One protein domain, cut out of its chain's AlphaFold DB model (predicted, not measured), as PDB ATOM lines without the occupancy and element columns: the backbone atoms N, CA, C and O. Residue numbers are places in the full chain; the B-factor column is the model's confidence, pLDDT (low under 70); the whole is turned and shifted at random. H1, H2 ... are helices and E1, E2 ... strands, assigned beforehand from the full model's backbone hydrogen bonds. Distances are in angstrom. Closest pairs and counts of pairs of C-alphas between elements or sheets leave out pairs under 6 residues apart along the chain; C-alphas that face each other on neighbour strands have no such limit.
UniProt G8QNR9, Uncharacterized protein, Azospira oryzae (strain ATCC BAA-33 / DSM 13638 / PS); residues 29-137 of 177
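This is residues 29 to 137 of the 177 residues of an uncharacterized protein of Azospira oryzae (strain ATCC BAA-33 / DSM 13638 / PS) (UniProt G8QNR9). Two long helices, H1 and H3, lie side by side and run opposite ways, making a rod; a small hairpin of two short strands, E1 and E2, and the short helix H2 lie along one side, toward the end of H1 and the beginning of H3. The last residues of H3, 132 to 137, stick out alone, and a long loop, residues 61 to 78, joins the strands. The printed part has 109 residues, in the order H1, E1, E2, H2, H3, with an antiparallel sheet E1 - E2; it is mostly helix. It is only just compact, close to loose, with a radius of gyration of the C-alphas of 15.4 A, and spans 53 by 24 by 23 A.

H1, residues 29 to 50, touches H3, residues 104 to 137, at a shallow tilt of 21 degrees, opposite ways; their closest C-alphas, of Leu 32 and Ala 124, are 5.9 A apart. E1, residues 58 to 60, comes closest to H1 at the C-alphas of Val 60 and Ala 43, 5.4 A. E1 and E2, residues 79 to 81, form an antiparallel hairpin, with N 59 and O 80 within hydrogen-bond range at 2.9 A. H2, residues 92 to 98, is close to but not clearly touching H3; the closest C-alphas, of Glu 96 and Arg 107, are 7.9 A apart. H1 and H2 are apart. In H1, H2 and H3 every O i to N i+4 pair is within hydrogen-bond range.

H1 begins at C-alpha 29 (-67.742, 45.459, 33.675) and is 31.8 A long. E1 measures 7.0 A, E2 6.3 A and H2 9.8 A. H3 measures 50.1 A and ends at C-alpha 137 (-53.427, 49.053, 40.402).

The C-alphas farthest apart, of Thr 54 and Arg 137, are 53.4 A apart. The printed part has no cut; the link from E1 to E2 is long. Confidence is under 70 at residues 43 to 76 and 82 to 88.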
ATOM      1  N   LYS A  29     -66.639  46.274  33.144       79.81
ATOM      2  CA  LYS A  29     -67.742  45.459  33.675       79.81
ATOM      3  C   LYS A  29     -68.969  45.512  32.762       79.81
ATOM      4  O   LYS A  29     -69.550  44.463  32.496       79.81
ATOM      5  N   ALA A  30     -69.334  46.693  32.260       79.25
ATOM      6  CA  ALA A  30     -70.459  46.858  31.339       79.25
ATOM      7  C   ALA A  30     -70.224  46.144  29.993       79.25
ATOM      8  O   ALA A  30     -71.114  45.452  29.490       79.25
ATOM      9  N   ASP A  31     -69.006  46.236  29.452       82.62
ATOM     10  CA  ASP A  31     -68.611  45.510  28.241       82.62
ATOM     11  C   ASP A  31     -68.695  43.993  28.451       82.62
ATOM     12  O   ASP A  31     -69.232  43.267  27.614       82.62
ATOM     13  N   LEU A  32     -68.212  43.502  29.598       77.19
ATOM     14  CA  LEU A  32     -68.246  42.080  29.929       77.19
ATOM     15  C   LEU A  32     -69.684  41.553  30.058       77.19
ATOM     16  O   LEU A  32     -69.985  40.492  29.513       77.19
ATOM     17  N   ALA A  33     -70.575  42.315  30.700       75.81
ATOM     18  CA  ALA A  33     -71.999  41.989  30.779       75.81
ATOM     19  C   ALA A  33     -72.655  41.943  29.387       75.81
ATOM     20  O   ALA A  33     -73.432  41.037  29.084       75.81
ATOM     21  N   THR A  34     -72.291  42.876  28.502       81.06
ATOM     22  CA  THR A  34     -72.785  42.907  27.118       81.06
ATOM     23  C   THR A  34     -72.349  41.664  26.342       81.06
ATOM     24  O   THR A  34     -73.166  41.038  25.666       81.06
ATOM     25  N   VAL A  35     -71.076  41.274  26.459       77.44
ATOM     26  CA  VAL A  35     -70.539  40.066  25.813       77.44
ATOM     27  C   VAL A  35     -71.258  38.809  26.310       77.44
ATOM     28  O   VAL A  35     -71.650  37.978  25.492       77.44
ATOM     29  N   TRP A  36     -71.484  38.673  27.620       76.69
ATOM     30  CA  TRP A  36     -72.219  37.526  28.166       76.69
ATOM     31  C   TRP A  36     -73.669  37.474  27.691       76.69
ATOM     32  O   TRP A  36     -74.117  36.413  27.260       76.69
ATOM     33  N   ARG A  37     -74.367  38.611  27.643       78.00
ATOM     34  CA  ARG A  37     -75.727  38.678  27.090       78.00
ATOM     35  C   ARG A  37     -75.786  38.273  25.614       78.00
ATOM     36  O   ARG A  37     -76.722  37.606  25.190       78.00
ATOM     37  N   GLN A  38     -74.791  38.643  24.806       76.25
ATOM     38  CA  GLN A  38     -74.728  38.192  23.409       76.25
ATOM     39  C   GLN A  38     -74.538  36.676  23.306       76.25
ATOM     40  O   GLN A  38     -75.158  36.034  22.460       76.25
ATOM     41  N   MET A  39     -73.699  36.096  24.168       74.38
ATOM     42  CA  MET A  39     -73.515  34.644  24.237       74.38
ATOM     43  C   MET A  39     -74.803  33.924  24.659       74.38
ATOM     44  O   MET A  39     -75.102  32.855  24.130       74.38
ATOM     45  N   GLU A  40     -75.571  34.516  25.575       72.25
ATOM     46  CA  GLU A  40     -76.875  34.017  26.019       72.25
ATOM     47  C   GLU A  40     -77.901  34.007  24.881       72.25
ATOM     48  O   GLU A  40     -78.512  32.972  24.625       72.25
ATOM     49  N   ILE A  41     -78.045  35.122  24.157       75.69
ATOM     50  CA  ILE A  41     -78.969  35.226  23.018       75.69
ATOM     51  C   ILE A  41     -78.652  34.152  21.975       75.69
ATOM     52  O   ILE A  41     -79.544  33.416  21.562       75.69
ATOM     53  N   LEU A  42     -77.375  34.000  21.610       73.56
ATOM     54  CA  LEU A  42     -76.948  32.996  20.633       73.56
ATOM     55  C   LEU A  42     -77.239  31.566  21.101       73.56
ATOM     56  O   LEU A  42     -77.674  30.738  20.305       73.56
ATOM     57  N   ALA A  43     -77.023  31.260  22.383       69.62
ATOM     58  CA  ALA A  43     -77.369  29.952  22.928       69.62
ATOM     59  C   ALA A  43     -78.890  29.721  22.888       69.62
ATOM     60  O   ALA A  43     -79.338  28.667  22.436       69.62
ATOM     61  N   HIS A  44     -79.687  30.713  23.290       69.50
ATOM     62  CA  HIS A  44     -81.144  30.609  23.323       69.50
ATOM     63  C   HIS A  44     -81.761  30.460  21.926       69.50
ATOM     64  O   HIS A  44     -82.560  29.551  21.712       69.50
ATOM     65  N   GLU A  45     -81.340  31.269  20.949       69.00
ATOM     66  CA  GLU A  45     -81.791  31.166  19.553       69.00
ATOM     67  C   GLU A  45     -81.603  29.750  18.994       69.00
ATOM     68  O   GLU A  45     -82.435  29.250  18.236       69.00
ATOM     69  N   THR A  46     -80.533  29.068  19.404       66.50
ATOM     70  CA  THR A  46     -80.224  27.712  18.932       66.50
ATOM     71  C   THR A  46     -81.050  26.631  19.609       66.50
ATOM     72  O   THR A  46     -81.252  25.575  19.019       66.50
ATOM     73  N   VAL A  47     -81.555  26.892  20.819       62.78
ATOM     74  CA  VAL A  47     -82.503  26.012  21.514       62.78
ATOM     75  C   VAL A  47     -83.893  26.183  20.916       62.78
ATOM     76  O   VAL A  47     -84.482  25.203  20.473       62.78
ATOM     77  N   THR A  48     -84.382  27.421  20.811       57.56
ATOM     78  CA  THR A  48     -85.730  27.722  20.303       57.56
ATOM     79  C   THR A  48     -85.893  27.306  18.838       57.56
ATOM     80  O   THR A  48     -86.935  26.788  18.448       57.56
ATOM     81  N   SER A  49     -84.848  27.444  18.016       56.12
ATOM     82  CA  SER A  49     -84.858  26.909  16.644       56.12
ATOM     83  C   SER A  49     -84.750  25.376  16.581       56.12
ATOM     84  O   SER A  49     -85.256  24.771  15.636       56.12
ATOM     85  N   ALA A  50     -84.147  24.730  17.587       53.03
ATOM     86  CA  ALA A  50     -84.033  23.272  17.694       53.03
ATOM     87  C   ALA A  50     -85.265  22.586  18.319       53.03
ATOM     88  O   ALA A  50     -85.386  21.360  18.238       53.03
ATOM     89  N   GLU A  51     -86.185  23.349  18.917       48.34
ATOM     90  CA  GLU A  51     -87.497  22.867  19.373       48.34
ATOM     91  C   GLU A  51     -88.468  22.592  18.213       48.34
ATOM     92  O   GLU A  51     -89.483  21.924  18.410       48.34
ATOM     93  N   ALA A  52     -88.116  22.962  16.974       41.38
ATOM     94  CA  ALA A  52     -88.701  22.332  15.795       41.38
ATOM     95  C   ALA A  52     -88.317  20.831  15.791       41.38
ATOM     96  O   ALA A  52     -87.131  20.497  15.724       41.38
ATOM     97  N   PRO A  53     -89.280  19.894  15.873       42.22
ATOM     98  CA  PRO A  53     -89.067  18.573  16.474       42.22
ATOM     99  C   PRO A  53     -88.139  17.581  15.741       42.22
ATOM    100  O   PRO A  53     -88.055  16.438  16.185       42.22
ATOM    101  N   THR A  54     -87.428  17.935  14.662       48.00
ATOM    102  CA  THR A  54     -86.782  16.918  13.802       48.00
ATOM    103  C   THR A  54     -85.379  17.177  13.241       48.00
ATOM    104  O   THR A  54     -84.835  16.231  12.679       48.00
ATOM    105  N   GLN A  55     -84.739  18.352  13.349       52.41
ATOM    106  CA  GLN A  55     -83.638  18.634  12.392       52.41
ATOM    107  C   GLN A  55     -82.246  18.971  12.942       52.41
ATOM    108  O   GLN A  55     -81.267  18.787  12.220       52.41
ATOM    109  N   ALA A  56     -82.093  19.396  14.195       56.62
ATOM    110  CA  ALA A  56     -80.774  19.761  14.715       56.62
ATOM    111  C   ALA A  56     -80.124  18.618  15.522       56.62
ATOM    112  O   ALA A  56     -80.658  18.236  16.567       56.62
ATOM    113  N   PRO A  57     -78.952  18.086  15.114       61.31
ATOM    114  CA  PRO A  57     -78.246  17.083  15.910       61.31
ATOM    115  C   PRO A  57     -77.616  17.676  17.184       61.31
ATOM    116  O   PRO A  57     -77.442  16.955  18.167       61.31
ATOM    117  N   ALA A  58     -77.304  18.979  17.201       66.00
ATOM    118  CA  ALA A  58     -76.614  19.657  18.298       66.00
ATOM    119  C   ALA A  58     -77.065  21.117  18.454       66.00
ATOM    120  O   ALA A  58     -77.508  21.733  17.490       66.00
ATOM    121  N   TYR A  59     -76.898  21.692  19.643       65.38
ATOM    122  CA  TYR A  59     -77.031  23.132  19.887       65.38
ATOM    123  C   TYR A  59     -75.897  23.634  20.787       65.38
ATOM    124  O   TYR A  59     -75.275  22.856  21.526       65.38
ATOM    125  N   VAL A  60     -75.589  24.934  20.699       65.00
ATOM    126  CA  VAL A  60     -74.593  25.525  21.598       65.00
ATOM    127  C   VAL A  60     -75.249  25.722  22.938       65.00
ATOM    128  O   VAL A  60     -76.203  26.477  23.076       65.00
ATOM    129  N   GLN A  61     -74.660  25.115  23.952       59.66
ATOM    130  CA  GLN A  61     -74.843  25.598  25.301       59.66
ATOM    131  C   GLN A  61     -73.482  26.021  25.814       59.66
ATOM    132  O   GLN A  61     -72.494  25.315  25.620       59.66
ATOM    133  N   VAL A  62     -73.427  27.184  26.455       52.09
ATOM    134  CA  VAL A  62     -72.215  27.651  27.125       52.09
ATOM    135  C   VAL A  62     -72.013  26.782  28.357       52.09
ATOM    136  O   VAL A  62     -72.417  27.124  29.460       52.09
ATOM    137  N   HIS A  63     -71.454  25.592  28.159       49.09
ATOM    138  CA  HIS A  63     -71.109  24.720  29.265       49.09
ATOM    139  C   HIS A  63     -69.787  25.122  29.866       49.09
ATOM    140  O   HIS A  63     -68.843  25.468  29.154       49.09
ATOM    141  N   ARG A  64     -69.807  25.057  31.198       45.69
ATOM    142  CA  ARG A  64     -68.746  25.252  32.178       45.69
ATOM    143  C   ARG A  64     -67.373  25.495  31.564       45.69
ATOM    144  O   ARG A  64     -66.845  24.647  30.845       45.69
ATOM    145  N   ILE A  65     -66.766  26.616  31.950       45.41
ATOM    146  CA  ILE A  65     -65.355  26.929  31.709       45.41
ATOM    147  C   ILE A  65     -64.518  25.742  32.201       45.41
ATOM    148  O   ILE A  65     -64.207  25.616  33.385       45.41
ATOM    149  N   THR A  66     -64.195  24.821  31.295       38.84
ATOM    150  CA  THR A  66     -63.379  23.653  31.599       38.84
ATOM    151  C   THR A  66     -61.936  24.100  31.486       38.84
ATOM    152  O   THR A  66     -61.367  24.242  30.407       38.84
ATOM    153  N   GLY A  67     -61.369  24.405  32.648       40.06
ATOM    154  CA  GLY A  67     -59.998  24.866  32.778       40.06
ATOM    155  C   GLY A  67     -59.919  26.382  32.870       40.06
ATOM    156  O   GLY A  67     -60.090  27.109  31.893       40.06
ATOM    157  N   LEU A  68     -59.577  26.855  34.066       40.41
ATOM    158  CA  LEU A  68     -59.029  28.187  34.286       40.41
ATOM    159  C   LEU A  68     -57.705  28.292  33.516       40.41
ATOM    160  O   LEU A  68     -56.623  28.070  34.059       40.41
ATOM    161  N   ALA A  69     -57.765  28.616  32.226       43.06
ATOM    162  CA  ALA A  69     -56.595  29.153  31.560       43.06
ATOM    163  C   ALA A  69     -56.212  30.434  32.314       43.06
ATOM    164  O   ALA A  69     -57.078  31.255  32.618       43.06
ATOM    165  N   LYS A  70     -54.918  30.641  32.585       46.59
ATOM    166  CA  LYS A  70     -54.383  31.863  33.222       46.59
ATOM    167  C   LYS A  70     -54.777  33.166  32.486       46.59
ATOM    168  O   LYS A  70     -54.543  34.255  32.992       46.59
ATOM    169  N   THR A  71     -55.377  33.047  31.298       47.50
ATOM    170  CA  THR A  71     -55.909  34.112  30.438       47.50
ATOM    171  C   THR A  71     -57.428  34.321  30.544       47.50
ATOM    172  O   THR A  71     -57.937  35.253  29.934       47.50
ATOM    173  N   GLY A  72     -58.170  33.478  31.271       53.53
ATOM    174  CA  GLY A  72     -59.625  33.589  31.450       53.53
ATOM    175  C   GLY A  72     -60.485  33.232  30.228       53.53
ATOM    176  O   GLY A  72     -61.709  33.319  30.333       53.53
ATOM    177  N   ALA A  73     -59.870  32.835  29.108       54.81
ATOM    178  CA  ALA A  73     -60.546  32.414  27.879       54.81
ATOM    179  C   ALA A  73     -60.715  30.884  27.833       54.81
ATOM    180  O   ALA A  73     -59.755  30.143  28.066       54.81
ATOM    181  N   VAL A  74     -61.921  30.414  27.498       60.03
ATOM    182  CA  VAL A  74     -62.201  28.992  27.238       60.03
ATOM    183  C   VAL A  74     -61.471  28.561  25.965       60.03
ATOM    184  O   VAL A  74     -61.559  29.243  24.948       60.03
ATOM    185  N   LYS A  75     -60.731  27.449  26.008       55.94
ATOM    186  CA  LYS A  75     -59.972  26.954  24.844       55.94
ATOM    187  C   LYS A  75     -60.797  26.079  23.900       55.94
ATOM    188  O   LYS A  75     -60.429  25.939  22.739       55.94
ATOM    189  N   GLU A  76     -61.880  25.491  24.393       61.44
ATOM    190  CA  GLU A  76     -62.740  24.590  23.630       61.44
ATOM    191  C   GLU A  76     -64.196  24.770  24.075       61.44
ATOM    192  O   GLU A  76     -64.500  24.663  25.263       61.44
ATOM    193  N   LEU A  77     -65.094  25.041  23.125       70.62
ATOM    194  CA  LEU A  77     -66.532  25.050  23.389       70.62
ATOM    195  C   LEU A  77     -67.056  23.613  23.466       70.62
ATOM    196  O   LEU A  77     -66.707  22.764  22.644       70.62
ATOM    197  N   ARG A  78     -67.933  23.359  24.436       73.62
ATOM    198  CA  ARG A  78     -68.646  22.091  24.597       73.62
ATOM    199  C   ARG A  78     -70.075  22.249  24.095       73.62
ATOM    200  O   ARG A  78     -70.775  23.165  24.506       73.62
ATOM    201  N   TRP A  79     -70.503  21.346  23.226       76.31
ATOM    202  CA  TRP A  79     -71.811  21.383  22.572       76.31
ATOM    203  C   TRP A  79     -72.752  20.361  23.188       76.31
ATOM    204  O   TRP A  79     -72.312  19.254  23.489       76.31
ATOM    205  N   ARG A  80     -74.040  20.683  23.344       72.75
ATOM    206  CA  ARG A  80     -75.030  19.665  23.716       72.75
ATOM    207  C   ARG A  80     -75.572  19.007  22.460       72.75
ATOM    208  O   ARG A  80     -75.982  19.675  21.513       72.75
ATOM    209  N   VAL A  81     -75.571  17.682  22.464       72.62
ATOM    210  CA  VAL A  81     -76.020  16.861  21.340       72.62
ATOM    211  C   VAL A  81     -77.203  16.036  21.806       72.62
ATOM    212  O   VAL A  81     -77.071  15.214  22.709       72.62
ATOM    213  N   ARG A  82     -78.364  16.237  21.180       67.94
ATOM    214  CA  ARG A  82     -79.629  15.614  21.609       67.94
ATOM    215  C   ARG A  82     -79.559  14.083  21.601       67.94
ATOM    216  O   ARG A  82     -80.174  13.436  22.440       67.94
ATOM    217  N   GLN A  83     -78.789  13.522  20.670       66.31
ATOM    218  CA  GLN A  83     -78.651  12.079  20.457       66.31
ATOM    219  C   GLN A  83     -77.906  11.348  21.587       66.31
ATOM    220  O   GLN A  83     -78.046  10.136  21.704       66.31
ATOM    221  N   TYR A  84     -77.146  12.060  22.426       67.19
ATOM    222  CA  TYR A  84     -76.324  11.455  23.479       67.19
ATOM    223  C   TYR A  84     -76.892  11.667  24.904       67.19
ATOM    224  O   TYR A  84     -76.283  11.229  25.879       67.19
ATOM    225  N   GLY A  85     -78.081  12.274  25.039       62.69
ATOM    226  CA  GLY A  85     -78.765  12.499  26.321       62.69
ATOM    227  C   GLY A  85     -78.671  13.937  26.856       62.69
ATOM    228  O   GLY A  85     -78.105  14.828  26.227       62.69
ATOM    229  N   ARG A  86     -79.276  14.197  28.027       57.09
ATOM    230  CA  ARG A  86     -79.392  15.559  28.605       57.09
ATOM    231  C   ARG A  86     -78.055  16.177  29.042       57.09
ATOM    232  O   ARG A  86     -77.941  17.400  29.044       57.09
ATOM    233  N   ASP A  87     -77.044  15.360  29.342       58.16
ATOM    234  CA  ASP A  87     -75.753  15.809  29.895       58.16
ATOM    235  C   ASP A  87     -74.540  15.461  29.031       58.16
ATOM    236  O   ASP A  87     -73.397  15.625  29.447       58.16
ATOM    237  N   SER A  88     -74.767  15.007  27.804       62.88
ATOM    238  CA  SER A  88     -73.679  14.696  26.889       62.88
ATOM    239  C   SER A  88     -73.145  15.951  26.210       62.88
ATOM    240  O   SER A  88     -73.837  16.598  25.413       62.88
ATOM    241  N   HIS A  89     -71.884  16.255  26.499       75.56
ATOM    242  CA  HIS A  89     -71.122  17.304  25.837       75.56
ATOM    243  C   HIS A  89     -70.222  16.737  24.747       75.56
ATOM    244  O   HIS A  89     -69.466  15.797  24.976       75.56
ATOM    245  N   ALA A  90     -70.250  17.362  23.579       76.31
ATOM    246  CA  ALA A  90     -69.440  17.013  22.425       76.31
ATOM    247  C   ALA A  90     -68.412  18.106  22.114       76.31
ATOM    248  O   ALA A  90     -68.652  19.294  22.349       76.31
ATOM    249  N   SER A  91     -67.263  17.708  21.568       81.25
ATOM    250  CA  SER A  91     -66.351  18.641  20.900       81.25
ATOM    251  C   SER A  91     -66.946  19.104  19.566       81.25
ATOM    252  O   SER A  91     -67.809  18.435  18.990       81.25
ATOM    253  N   TRP A  92     -66.444  20.222  19.036       84.31
ATOM    254  CA  TRP A  92     -66.850  20.700  17.709       84.31
ATOM    255  C   TRP A  92     -66.608  19.656  16.607       84.31
ATOM    256  O   TRP A  92     -67.450  19.494  15.735       84.31
ATOM    257  N   VAL A  93     -65.511  18.893  16.688       85.12
ATOM    258  CA  VAL A  93     -65.180  17.832  15.716       85.12
ATOM    259  C   VAL A  93     -66.295  16.787  15.629       85.12
ATOM    260  O   VAL A  93     -66.681  16.372  14.538       85.12
ATOM    261  N   LEU A  94     -66.849  16.382  16.776       84.31
ATOM    262  CA  LEU A  94     -67.953  15.428  16.805       84.31
ATOM    263  C   LEU A  94     -69.233  16.041  16.220       84.31
ATOM    264  O   LEU A  94     -69.919  15.391  15.437       84.31
ATOM    265  N   VAL A  95     -69.535  17.298  16.560       82.94
ATOM    266  CA  VAL A  95     -70.699  18.022  16.020       82.94
ATOM    267  C   VAL A  95     -70.611  18.175  14.505       82.94
ATOM    268  O   VAL A  95     -71.585  17.911  13.808       82.94
ATOM    269  N   GLU A  96     -69.447  18.545  13.981       85.62
ATOM    270  CA  GLU A  96     -69.208  18.683  12.545       85.62
ATOM    271  C   GLU A  96     -69.478  17.367  11.799       85.62
ATOM    272  O   GLU A  96     -70.148  17.378  10.766       85.62
ATOM    273  N   GLY A  97     -69.061  16.231  12.370       85.00
ATOM    274  CA  GLY A  97     -69.381  14.901  11.846       85.00
ATOM    275  C   GLY A  97     -70.886  14.614  11.792       85.00
ATOM    276  O   GLY A  97     -71.385  14.100  10.790       85.00
ATOM    277  N   LEU A  98     -71.641  15.007  12.823       82.25
ATOM    278  CA  LEU A  98     -73.103  14.838  12.864       82.25
ATOM    279  C   LEU A  98     -73.841  15.734  11.862       82.25
ATOM    280  O   LEU A  98     -74.962  15.431  11.448       82.25
ATOM    281  N   LEU A  99     -73.223  16.844  11.463       81.56
ATOM    282  CA  LEU A  99     -73.795  17.797  10.523       81.56
ATOM    283  C   LEU A  99     -73.585  17.399   9.051       81.56
ATOM    284  O   LEU A  99     -74.173  18.032   8.177       81.56
ATOM    285  N   VAL A 100     -72.799  16.358   8.743       85.69
ATOM    286  CA  VAL A 100     -72.488  15.938   7.358       85.69
ATOM    287  C   VAL A 100     -73.746  15.630   6.536       85.69
ATOM    288  O   VAL A 100     -73.799  15.987   5.361       85.69
ATOM    289  N   GLY A 101     -74.770  15.032   7.154       80.25
ATOM    290  CA  GLY A 101     -76.049  14.717   6.503       80.25
ATOM    291  C   GLY A 101     -77.019  15.898   6.369       80.25
ATOM    292  O   GLY A 101     -78.112  15.725   5.839       80.25
ATOM    293  N   GLN A 102     -76.653  17.085   6.860       83.44
ATOM    294  CA  GLN A 102     -77.515  18.266   6.867       83.44
ATOM    295  C   GLN A 102     -77.313  19.145   5.627       83.44
ATOM    296  O   GLN A 102     -76.292  19.090   4.930       83.44
ATOM    297  N   SER A 103     -78.282  20.031   5.379       84.00
ATOM    298  CA  SER A 103     -78.177  21.013   4.299       84.00
ATOM    299  C   SER A 103     -76.949  21.921   4.474       84.00
ATOM    300  O   SER A 103     -76.463  22.165   5.582       84.00
ATOM    301  N   VAL A 104     -76.432  22.454   3.364       83.56
ATOM    302  CA  VAL A 104     -75.295  23.395   3.382       83.56
ATOM    303  C   VAL A 104     -75.590  24.609   4.270       83.56
ATOM    304  O   VAL A 104     -74.708  25.055   5.001       83.56
ATOM    305  N   SER A 105     -76.823  25.119   4.243       80.19
ATOM    306  CA  SER A 105     -77.243  26.265   5.053       80.19
ATOM    307  C   SER A 105     -77.192  25.963   6.550       80.19
ATOM    308  O   SER A 105     -76.649  26.766   7.305       80.19
ATOM    309  N   VAL A 106     -77.664  24.784   6.970       80.06
ATOM    310  CA  VAL A 106     -77.601  24.340   8.373       80.06
ATOM    311  C   VAL A 106     -76.147  24.193   8.825       80.06
ATOM    312  O   VAL A 106     -75.763  24.735   9.859       80.06
ATOM    313  N   ARG A 107     -75.297  23.547   8.017       81.69
ATOM    314  CA  ARG A 107     -73.861  23.413   8.318       81.69
ATOM    315  C   ARG A 107     -73.170  24.764   8.498       81.69
ATOM    316  O   ARG A 107     -72.442  24.957   9.470       81.69
ATOM    317  N   ARG A 108     -73.413  25.707   7.580       82.00
ATOM    318  CA  ARG A 108     -72.852  27.065   7.653       82.00
ATOM    319  C   ARG A 108     -73.332  27.806   8.892       82.00
ATOM    320  O   ARG A 108     -72.507  28.406   9.571       82.00
ATOM    321  N   TYR A 109     -74.626  27.738   9.198       82.81
ATOM    322  CA  TYR A 109     -75.194  28.360  10.393       82.81
ATOM    323  C   TYR A 109     -74.460  27.905  11.663       82.81
ATOM    324  O   TYR A 109     -73.919  28.737  12.390       82.81
ATOM    325  N   TYR A 110     -74.339  26.591  11.874       80.38
ATOM    326  CA  TYR A 110     -73.656  26.039  13.047       80.38
ATOM    327  C   TYR A 110     -72.167  26.376  13.096       80.38
ATOM    328  O   TYR A 110     -71.631  26.657  14.168       80.38
ATOM    329  N   TRP A 111     -71.494  26.390  11.945       85.94
ATOM    330  CA  TRP A 111     -70.097  26.803  11.870       85.94
ATOM    331  C   TRP A 111     -69.917  28.273  12.274       85.94
ATOM    332  O   TRP A 111     -69.073  28.579  13.115       85.94
ATOM    333  N   HIS A 112     -70.735  29.181  11.732       83.88
ATOM    334  CA  HIS A 112     -70.682  30.608  12.066       83.88
ATOM    335  C   HIS A 112     -70.989  30.863  13.539       83.88
ATOM    336  O   HIS A 112     -70.300  31.648  14.188       83.88
ATOM    337  N   LEU A 113     -71.982  30.160  14.076       82.75
ATOM    338  CA  LEU A 113     -72.324  30.190  15.488       82.75
ATOM    339  C   LEU A 113     -71.143  29.747  16.368       82.75
ATOM    340  O   LEU A 113     -70.797  30.448  17.318       82.75
ATOM    341  N   ASN A 114     -70.473  28.637  16.027       82.62
ATOM    342  CA  ASN A 114     -69.277  28.174  16.738       82.62
ATOM    343  C   ASN A 114     -68.176  29.241  16.755       82.62
ATOM    344  O   ASN A 114     -67.625  29.548  17.812       82.62
ATOM    345  N   GLN A 115     -67.878  29.828  15.591       84.38
ATOM    346  CA  GLN A 115     -66.861  30.876  15.474       84.38
ATOM    347  C   GLN A 115     -67.230  32.110  16.302       84.38
ATOM    348  O   GLN A 115     -66.414  32.594  17.084       84.38
ATOM    349  N   ARG A 116     -68.481  32.578  16.213       83.75
ATOM    350  CA  ARG A 116     -68.932  33.753  16.965       83.75
ATOM    351  C   ARG A 116     -68.845  33.537  18.477       83.75
ATOM    352  O   ARG A 116     -68.435  34.442  19.199       83.75
ATOM    353  N   MET A 117     -69.190  32.344  18.952       79.88
ATOM    354  CA  MET A 117     -69.091  31.993  20.369       79.88
ATOM    355  C   MET A 117     -67.638  31.919  20.853       79.88
ATOM    356  O   MET A 117     -67.342  32.352  21.969       79.88
ATOM    357  N   LEU A 118     -66.713  31.436  20.014       79.19
ATOM    358  CA  LEU A 118     -65.278  31.465  20.309       79.19
ATOM    359  C   LEU A 118     -64.754  32.903  20.409       79.19
ATOM    360  O   LEU A 118     -64.037  33.220  21.363       79.19
ATOM    361  N   ASP A 119     -65.149  33.772  19.477       82.25
ATOM    362  CA  ASP A 119     -64.762  35.185  19.466       82.25
ATOM    363  C   ASP A 119     -65.237  35.918  20.725       82.25
ATOM    364  O   ASP A 119     -64.443  36.593  21.388       82.25
ATOM    365  N   LEU A 120     -66.512  35.753  21.096       79.31
ATOM    366  CA  LEU A 120     -67.091  36.357  22.301       79.31
ATOM    367  C   LEU A 120     -66.391  35.871  23.572       79.31
ATOM    368  O   LEU A 120     -66.046  36.664  24.446       79.31
ATOM    369  N   ASN A 121     -66.085  34.579  23.651       77.19
ATOM    370  CA  ASN A 121     -65.326  34.030  24.765       77.19
ATOM    371  C   ASN A 121     -63.890  34.597  24.841       77.19
ATOM    372  O   ASN A 121     -63.390  34.876  25.934       77.19
ATOM    373  N   CYS A 122     -63.229  34.818  23.700       77.94
ATOM    374  CA  CYS A 122     -61.917  35.470  23.677       77.94
ATOM    375  C   CYS A 122     -62.003  36.916  24.182       77.94
ATOM    376  O   CYS A 122     -61.175  37.331  24.997       77.94
ATOM    377  N   GLN A 123     -63.025  37.665  23.755       79.12
ATOM    378  CA  GLN A 123     -63.294  39.022  24.240       79.12
ATOM    379  C   GLN A 123     -63.524  39.045  25.754       79.12
ATOM    380  O   GLN A 123     -62.862  39.807  26.461       79.12
ATOM    381  N   ALA A 124     -64.366  38.146  26.271       78.31
ATOM    382  CA  ALA A 124     -64.609  38.008  27.704       78.31
ATOM    383  C   ALA A 124     -63.317  37.702  28.486       78.31
ATOM    384  O   ALA A 124     -63.072  38.297  29.537       78.31
ATOM    385  N   GLY A 125     -62.457  36.817  27.970       74.50
ATOM    386  CA  GLY A 125     -61.160  36.508  28.582       74.50
ATOM    387  C   GLY A 125     -60.238  37.728  28.683       74.50
ATOM    388  O   GLY A 125     -59.636  37.978  29.733       74.50
ATOM    389  N   MET A 126     -60.169  38.545  27.630       77.00
ATOM    390  CA  MET A 126     -59.373  39.777  27.639       77.00
ATOM    391  C   MET A 126     -59.912  40.817  28.619       77.00
ATOM    392  O   MET A 126     -59.129  41.380  29.389       77.00
ATOM    393  N   LEU A 127     -61.231  41.040  28.629       78.56
ATOM    394  CA  LEU A 127     -61.887  41.970  29.551       78.56
ATOM    395  C   LEU A 127     -61.616  41.570  31.006       78.56
ATOM    396  O   LEU A 127     -61.154  42.398  31.789       78.56
ATOM    397  N   ARG A 128     -61.747  40.279  31.343       76.12
ATOM    398  CA  ARG A 128     -61.387  39.746  32.671       76.12
ATOM    399  C   ARG A 128     -59.924  40.004  33.028       76.12
ATOM    400  O   ARG A 128     -59.633  40.453  34.136       76.12
ATOM    401  N   SER A 129     -58.995  39.738  32.104       76.12
ATOM    402  CA  SER A 129     -57.564  39.991  32.330       76.12
ATOM    403  C   SER A 129     -57.290  41.467  32.616       76.12
ATOM    404  O   SER A 129     -56.478  41.789  33.483       76.12
ATOM    405  N   MET A 130     -57.968  42.370  31.910       77.25
ATOM    406  CA  MET A 130     -57.829  43.799  32.139       77.25
ATOM    407  C   MET A 130     -58.428  44.229  33.480       77.25
ATOM    408  O   MET A 130     -57.768  44.968  34.206       77.25
ATOM    409  N   SER A 131     -59.608  43.729  33.858       77.62
ATOM    410  CA  SER A 131     -60.201  44.020  35.169       77.62
ATOM    411  C   SER A 131     -59.273  43.631  36.318       77.62
ATOM    412  O   SER A 131     -59.076  44.425  37.232       77.62
ATOM    413  N   LEU A 132     -58.632  42.456  36.249       75.94
ATOM    414  CA  LEU A 132     -57.660  42.021  37.261       75.94
ATOM    415  C   LEU A 132     -56.457  42.972  37.361       75.94
ATOM    416  O   LEU A 132     -55.996  43.269  38.461       75.94
ATOM    417  N   ARG A 133     -55.961  43.490  36.229       77.00
ATOM    418  CA  ARG A 133     -54.860  44.472  36.217       77.00
ATOM    419  C   ARG A 133     -55.284  45.826  36.781       77.00
ATOM    420  O   ARG A 133     -54.499  46.453  37.489       77.00
ATOM    421  N   LEU A 134     -56.500  46.279  36.469       77.50
ATOM    422  CA  LEU A 134     -57.061  47.514  37.020       77.50
ATOM    423  C   LEU A 134     -57.231  47.394  38.538       77.50
ATOM    424  O   LEU A 134     -56.751  48.258  39.263       77.50
ATOM    425  N   LEU A 135     -57.793  46.284  39.021       75.75
ATOM    426  CA  LEU A 135     -57.917  45.991  40.451       75.75
ATOM    427  C   LEU A 135     -56.558  45.955  41.160       75.75
ATOM    428  O   LEU A 135     -56.412  46.549  42.224       75.75
ATOM    429  N   ALA A 136     -55.543  45.333  40.554       74.69
ATOM    430  CA  ALA A 136     -54.190  45.319  41.110       74.69
ATOM    431  C   ALA A 136     -53.594  46.732  41.244       74.69
ATOM    432  O   ALA A 136     -52.931  47.024  42.228       74.69
ATOM    433  N   ARG A 137     -53.857  47.643  40.297       73.81
ATOM    434  CA  ARG A 137     -53.427  49.053  40.402       73.81
ATOM    435  C   ARG A 137     -54.190  49.853  41.448       73.81
ATOM    436  O   ARG A 137     -53.711  50.884  41.910       73.81
TER     437      ARG A 137